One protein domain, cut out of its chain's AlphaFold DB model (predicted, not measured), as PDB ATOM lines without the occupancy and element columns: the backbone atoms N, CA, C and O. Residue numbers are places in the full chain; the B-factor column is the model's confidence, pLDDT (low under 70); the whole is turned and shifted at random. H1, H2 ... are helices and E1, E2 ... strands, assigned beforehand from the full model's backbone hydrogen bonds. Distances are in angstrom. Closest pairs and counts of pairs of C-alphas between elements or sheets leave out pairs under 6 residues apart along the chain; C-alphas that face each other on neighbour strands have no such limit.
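AT A GLANCE: This is residues 77 to 121 of the 136 residues of an uncharacterized protein of Actinobacteria bacterium (UniProt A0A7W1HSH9). A small three-stranded sheet has E3 in the middle between E1 and the hairpin partner E2, with short helix H1 grazing it near the end of E3. Residues 77 to 88 form a long lead-in without a named element. The 45 printed residues run E1, H1, E2, E3; the sheet, order E1 E3 E2, is mixed, the class is mixed helices and strands, and under half of the residues are in named elements. The whole is only just compact, close to loose, with a radius of gyration of the C-alphas of 10.8 A, and flat, spanning 28 by 25 by 12 A.

HOW THE PARTS SIT: Inner strand E3, residues 111 to 116, is parallel to edge strand E1, residues 89 to 92, at 14 degrees; N 91 and O 112 are within hydrogen-bond range, 2.9 A. E3 is antiparallel to edge strand E2, residues 103 to 108, at 156 degrees; N 113 and O 106 are within range, 2.8 A. H1, residues 94 to 99, only grazes the sheet; its closest C-alphas to E3, Leu 97 and Val 116, are 6.1 A apart. In H1, 1 of 2 O i to N i+4 pairs is within range.

IN THESE COORDINATES: E1 begins at C-alpha 89 (-35.837, -33.882, -27.578) and is 10.0 A long; H1 is 9.1 A, E2 16.1 A and E3 16.5 A, ending at C-alpha 116 (-44.947, -18.773, -27.081).

THE WHOLE: The farthest C-alphas, Leu 77 and Gly 121, are 32.2 A apart. The printed part has no cut, and the three links are tight. The model's pLDDT is under 70 at residues 77 to 81 and 118 to 121.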
ATOM      1  N   LEU A  77     -40.987 -27.501 -44.978       58.59
ATOM      2  CA  LEU A  77     -40.334 -28.699 -44.497       58.59
ATOM      3  C   LEU A  77     -41.253 -29.225 -43.403       58.59
ATOM      4  O   LEU A  77     -41.519 -28.520 -42.428       58.59
ATOM      5  N   ALA A  78     -41.792 -30.424 -43.608       56.41
ATOM      6  CA  ALA A  78     -42.403 -31.173 -42.530       56.41
ATOM      7  C   ALA A  78     -41.326 -31.302 -41.449       56.41
ATOM      8  O   ALA A  78     -40.344 -32.026 -41.614       56.41
ATOM      9  N   PHE A  79     -41.441 -30.482 -40.409       59.47
ATOM     10  CA  PHE A  79     -40.519 -30.484 -39.291       59.47
ATOM     11  C   PHE A  79     -40.880 -31.694 -38.425       59.47
ATOM     12  O   PHE A  79     -41.531 -31.558 -37.400       59.47
ATOM     13  N   ASP A  80     -40.517 -32.889 -38.891       61.09
ATOM     14  CA  ASP A  80     -40.692 -34.155 -38.163       61.09
ATOM     15  C   ASP A  80     -39.443 -34.495 -37.327       61.09
ATOM     16  O   ASP A  80     -39.177 -35.634 -36.942       61.09
ATOM     17  N   SER A  81     -38.615 -33.484 -37.058       65.19
ATOM     18  CA  SER A  81     -37.416 -33.655 -36.251       65.19
ATOM     19  C   SER A  81     -37.823 -33.681 -34.781       65.19
ATOM     20  O   SER A  81     -38.018 -32.645 -34.150       65.19
ATOM     21  N   LYS A  82     -37.963 -34.888 -34.226       78.75
ATOM     22  CA  LYS A  82     -38.242 -35.107 -32.793       78.75
ATOM     23  C   LYS A  82     -37.066 -34.710 -31.896       78.75
ATOM     24  O   LYS A  82     -37.262 -34.479 -30.703       78.75
ATOM     25  N   CYS A  83     -35.872 -34.601 -32.477       82.31
ATOM     26  CA  CYS A  83     -34.652 -34.184 -31.803       82.31
ATOM     27  C   CYS A  83     -33.909 -33.105 -32.598       82.31
ATOM     28  O   CYS A  83     -34.053 -33.003 -33.822       82.31
ATOM     29  N   ASP A  84     -33.107 -32.304 -31.897       83.25
ATOM     30  CA  ASP A  84     -32.138 -31.413 -32.527       83.25
ATOM     31  C   ASP A  84     -30.837 -32.137 -32.907       83.25
ATOM     32  O   ASP A  84     -30.667 -33.332 -32.670       83.25
ATOM     33  N   PHE A  85     -29.900 -31.394 -33.499       79.44
ATOM     34  CA  PHE A  85     -28.595 -31.914 -33.916       79.44
ATOM     35  C   PHE A  85     -27.759 -32.506 -32.763       79.44
ATOM     36  O   PHE A  85     -26.871 -33.314 -33.007       79.44
ATOM     37  N   LEU A  86     -28.042 -32.128 -31.514       83.88
ATOM     38  CA  LEU A  86     -27.364 -32.655 -30.327       83.88
ATOM     39  C   LEU A  86     -28.133 -33.821 -29.687       83.88
ATOM     40  O   LEU A  86     -27.795 -34.243 -28.585       83.88
ATOM     41  N   GLY A  87     -29.176 -34.332 -30.348       82.38
ATOM     42  CA  GLY A  87     -30.009 -35.421 -29.840       82.38
ATOM     43  C   GLY A  87     -31.002 -35.000 -28.755       82.38
ATOM     44  O   GLY A  87     -31.686 -35.863 -28.202       82.38
ATOM     45  N   ARG A  88     -31.133 -33.698 -28.460       84.56
ATOM     46  CA  ARG A  88     -32.077 -33.209 -27.447       84.56
ATOM     47  C   ARG A  88     -33.491 -33.270 -27.994       84.56
ATOM     48  O   ARG A  88     -33.739 -32.805 -29.108       84.56
ATOM     49  N   ARG A  89     -34.425 -33.785 -27.195       87.00
ATOM     50  CA  ARG A  89     -35.837 -33.882 -27.578       87.00
ATOM     51  C   ARG A  89     -36.430 -32.486 -27.740       87.00
ATOM     52  O   ARG A  89     -36.295 -31.650 -26.850       87.00
ATOM     53  N   LEU A  90     -37.107 -32.248 -28.858       87.12
ATOM     54  CA  LEU A  90     -37.810 -30.997 -29.108       87.12
ATOM     55  C   LEU A  90     -39.254 -31.109 -28.620       87.12
ATOM     56  O   LEU A  90     -39.986 -32.011 -29.027       87.12
ATOM     57  N   VAL A  91     -39.655 -30.194 -27.741       85.69
ATOM     58  CA  VAL A  91     -41.005 -30.136 -27.172       85.69
ATOM     59  C   VAL A  91     -41.580 -28.752 -27.444       85.69
ATOM     60  O   VAL A  91     -40.970 -27.741 -27.111       85.69
ATOM     61  N   GLY A  92     -42.747 -28.685 -28.071       84.88
ATOM     62  CA  GLY A  92     -43.392 -27.415 -28.374       84.88
ATOM     63  C   GLY A  92     -44.734 -27.611 -29.056       84.88
ATOM     64  O   GLY A  92     -44.950 -28.601 -29.755       84.88
ATOM     65  N   ASP A  93     -45.628 -26.649 -28.853       84.00
ATOM     66  CA  ASP A  93     -46.873 -26.538 -29.610       84.00
ATOM     67  C   ASP A  93     -46.562 -25.855 -30.949       84.00
ATOM     68  O   ASP A  93     -46.549 -24.627 -31.067       84.00
ATOM     69  N   TRP A  94     -46.212 -26.664 -31.949       81.31
ATOM     70  CA  TRP A  94     -45.736 -26.177 -33.244       81.31
ATOM     71  C   TRP A  94     -46.757 -25.302 -33.971       81.31
ATOM     72  O   TRP A  94     -46.361 -24.384 -34.689       81.31
ATOM     73  N   ASP A  95     -48.050 -25.538 -33.759       82.12
ATOM     74  CA  ASP A  95     -49.117 -24.768 -34.393       82.12
ATOM     75  C   ASP A  95     -49.221 -23.364 -33.795       82.12
ATOM     76  O   ASP A  95     -49.290 -22.375 -34.533       82.12
ATOM     77  N   LYS A  96     -49.113 -23.238 -32.467       79.25
ATOM     78  CA  LYS A  96     -49.044 -21.918 -31.825       79.25
ATOM     79  C   LYS A  96     -47.736 -21.189 -32.135       79.25
ATOM     80  O   LYS A  96     -47.733 -19.973 -32.319       79.25
ATOM     81  N   LEU A  97     -46.621 -21.908 -32.248       81.44
ATOM     82  CA  LEU A  97     -45.320 -21.310 -32.569       81.44
ATOM     83  C   LEU A  97     -45.267 -20.724 -33.987       81.44
ATOM     84  O   LEU A  97     -44.609 -19.708 -34.191       81.44
ATOM     85  N   ARG A  98     -45.989 -21.309 -34.955       77.94
ATOM     86  CA  ARG A  98     -46.045 -20.818 -36.348       77.94
ATOM     87  C   ARG A  98     -46.627 -19.415 -36.486       77.94
ATOM     88  O   ARG A  98     -46.259 -18.695 -37.408       77.94
ATOM     89  N   THR A  99     -47.552 -19.045 -35.608       79.25
ATOM     90  CA  THR A  99     -48.296 -17.778 -35.684       79.25
ATOM     91  C   THR A  99     -47.748 -16.711 -34.739       79.25
ATOM     92  O   THR A  99     -48.199 -15.566 -34.758       79.25
ATOM     93  N   THR A 100     -46.747 -17.057 -33.930       79.25
ATOM     94  CA  THR A 100     -46.226 -16.186 -32.878       79.25
ATOM     95  C   THR A 100     -45.001 -15.401 -33.356       79.25
ATOM     96  O   THR A 100     -44.053 -15.968 -33.887       79.25
ATOM     97  N   GLY A 101     -44.968 -14.086 -33.105       78.88
ATOM     98  CA  GLY A 101     -43.822 -13.227 -33.460       78.88
ATOM     99  C   GLY A 101     -42.588 -13.355 -32.550       78.88
ATOM    100  O   GLY A 101     -41.531 -12.819 -32.868       78.88
ATOM    101  N   HIS A 102     -42.713 -14.038 -31.411       79.88
ATOM    102  CA  HIS A 102     -41.657 -14.260 -30.421       79.88
ATOM    103  C   HIS A 102     -41.721 -15.684 -29.861       79.88
ATOM    104  O   HIS A 102     -42.737 -16.082 -29.296       79.88
ATOM    105  N   VAL A 103     -40.619 -16.422 -29.959       86.12
ATOM    106  CA  VAL A 103     -40.486 -17.775 -29.406       86.12
ATOM    107  C   VAL A 103     -39.405 -17.766 -28.330       86.12
ATOM    108  O   VAL A 103     -38.254 -17.425 -28.609       86.12
ATOM    109  N   ALA A 104     -39.764 -18.147 -27.108       86.62
ATOM    110  CA  ALA A 104     -38.812 -18.421 -26.043       86.62
ATOM    111  C   ALA A 104     -38.334 -19.871 -26.145       86.62
ATOM    112  O   ALA A 104     -39.115 -20.782 -26.413       86.62
ATOM    113  N   VAL A 105     -37.042 -20.087 -25.922       85.50
ATOM    114  CA  VAL A 105     -36.426 -21.412 -25.981       85.50
ATOM    115  C   VAL A 105     -35.799 -21.709 -24.632       85.50
ATOM    116  O   VAL A 105     -34.880 -21.007 -24.213       85.50
ATOM    117  N   VAL A 106     -36.286 -22.753 -23.974       85.75
ATOM    118  CA  VAL A 106     -35.769 -23.243 -22.696       85.75
ATOM    119  C   VAL A 106     -35.050 -24.562 -22.952       85.75
ATOM    120  O   VAL A 106     -35.553 -25.421 -23.673       85.75
ATOM    121  N   VAL A 107     -33.844 -24.712 -22.412       87.38
ATOM    122  CA  VAL A 107     -33.057 -25.943 -22.534       87.38
ATOM    123  C   VAL A 107     -32.877 -26.516 -21.138       87.38
ATOM    124  O   VAL A 107     -32.232 -25.890 -20.302       87.38
ATOM    125  N   GLU A 108     -33.427 -27.703 -20.909       83.81
ATOM    126  CA  GLU A 108     -33.362 -28.423 -19.637       83.81
ATOM    127  C   GLU A 108     -32.831 -29.833 -19.882       83.81
ATOM    128  O   GLU A 108     -33.500 -30.678 -20.484       83.81
ATOM    129  N   GLY A 109     -31.596 -30.083 -19.440       84.88
ATOM    130  CA  GLY A 109     -30.923 -31.365 -19.638       84.88
ATOM    131  C   GLY A 109     -30.928 -31.793 -21.108       84.88
ATOM    132  O   GLY A 109     -30.343 -31.126 -21.962       84.88
ATOM    133  N   ASN A 110     -31.613 -32.906 -21.398       86.12
ATOM    134  CA  ASN A 110     -31.731 -33.472 -22.745       86.12
ATOM    135  C   ASN A 110     -33.020 -33.065 -23.493       86.12
ATOM    136  O   ASN A 110     -33.420 -33.716 -24.461       86.12
ATOM    137  N   SER A 111     -33.697 -32.007 -23.041       86.00
ATOM    138  CA  SER A 111     -34.926 -31.484 -23.637       86.00
ATOM    139  C   SER A 111     -34.785 -30.006 -23.993       86.00
ATOM    140  O   SER A 111     -34.153 -29.222 -23.282       86.00
ATOM    141  N   LYS A 112     -35.387 -29.615 -25.113       89.12
ATOM    142  CA  LYS A 112     -35.463 -28.236 -25.587       89.12
ATOM    143  C   LYS A 112     -36.927 -27.879 -25.813       89.12
ATOM    144  O   LYS A 112     -37.565 -28.396 -26.731       89.12
ATOM    145  N   GLN A 113     -37.440 -26.994 -24.968       88.00
ATOM    146  CA  GLN A 113     -38.821 -26.540 -24.989       88.00
ATOM    147  C   GLN A 113     -38.947 -25.212 -25.740       88.00
ATOM    148  O   GLN A 113     -38.168 -24.283 -25.515       88.00
ATOM    149  N   PHE A 114     -39.937 -25.118 -26.620       86.06
ATOM    150  CA  PHE A 114     -40.280 -23.902 -27.351       86.06
ATOM    151  C   PHE A 114     -41.612 -23.363 -26.836       86.06
ATOM    152  O   PHE A 114     -42.653 -24.004 -26.981       86.06
ATOM    153  N   LEU A 115     -41.569 -22.177 -26.236       85.94
ATOM    154  CA  LEU A 115     -42.707 -21.512 -25.616       85.94
ATOM    155  C   LEU A 115     -43.091 -20.265 -26.420       85.94
ATOM    156  O   LEU A 115     -42.242 -19.557 -26.965       85.94
ATOM    157  N   VAL A 116     -44.388 -19.987 -26.474       85.94
ATOM    158  CA  VAL A 116     -44.947 -18.773 -27.081       85.94
ATOM    159  C   VAL A 116     -44.661 -17.576 -26.169       85.94
ATOM    160  O   VAL A 116     -44.975 -17.614 -24.982       85.94
ATOM    161  N   GLY A 117     -44.106 -16.493 -26.720       78.69
ATOM    162  CA  GLY A 117     -43.896 -15.234 -25.998       78.69
ATOM    163  C   GLY A 117     -42.494 -15.062 -25.402       78.69
ATOM    164  O   GLY A 117     -41.534 -15.718 -25.803       78.69
ATOM    165  N   ARG A 118     -42.350 -14.105 -24.474       61.97
ATOM    166  CA  ARG A 118     -41.111 -13.925 -23.697       61.97
ATOM    167  C   ARG A 118     -41.077 -14.934 -22.548       61.97
ATOM    168  O   ARG A 118     -42.132 -15.207 -21.983       61.97
ATOM    169  N   PRO A 119     -39.890 -15.429 -22.155       57.47
ATOM    170  CA  PRO A 119     -39.778 -16.297 -20.991       57.47
ATOM    171  C   PRO A 119     -40.357 -15.583 -19.760       57.47
ATOM    172  O   PRO A 119     -39.948 -14.465 -19.433       57.47
ATOM    173  N   VAL A 120     -41.343 -16.213 -19.117       56.62
ATOM    174  CA  VAL A 120     -41.893 -15.768 -17.835       56.62
ATOM    175  C   VAL A 120     -40.836 -16.085 -16.778       56.62
ATOM    176  O   VAL A 120     -40.638 -17.238 -16.427       56.62
ATOM    177  N   GLY A 121     -40.119 -15.062 -16.314       47.00
ATOM    178  CA  GLY A 121     -39.134 -15.191 -15.237       47.00
ATOM    179  C   GLY A 121     -37.734 -15.577 -15.720       47.00
ATOM    180  O   GLY A 121     -37.509 -16.614 -16.337       47.00
TER     181      GLY A 121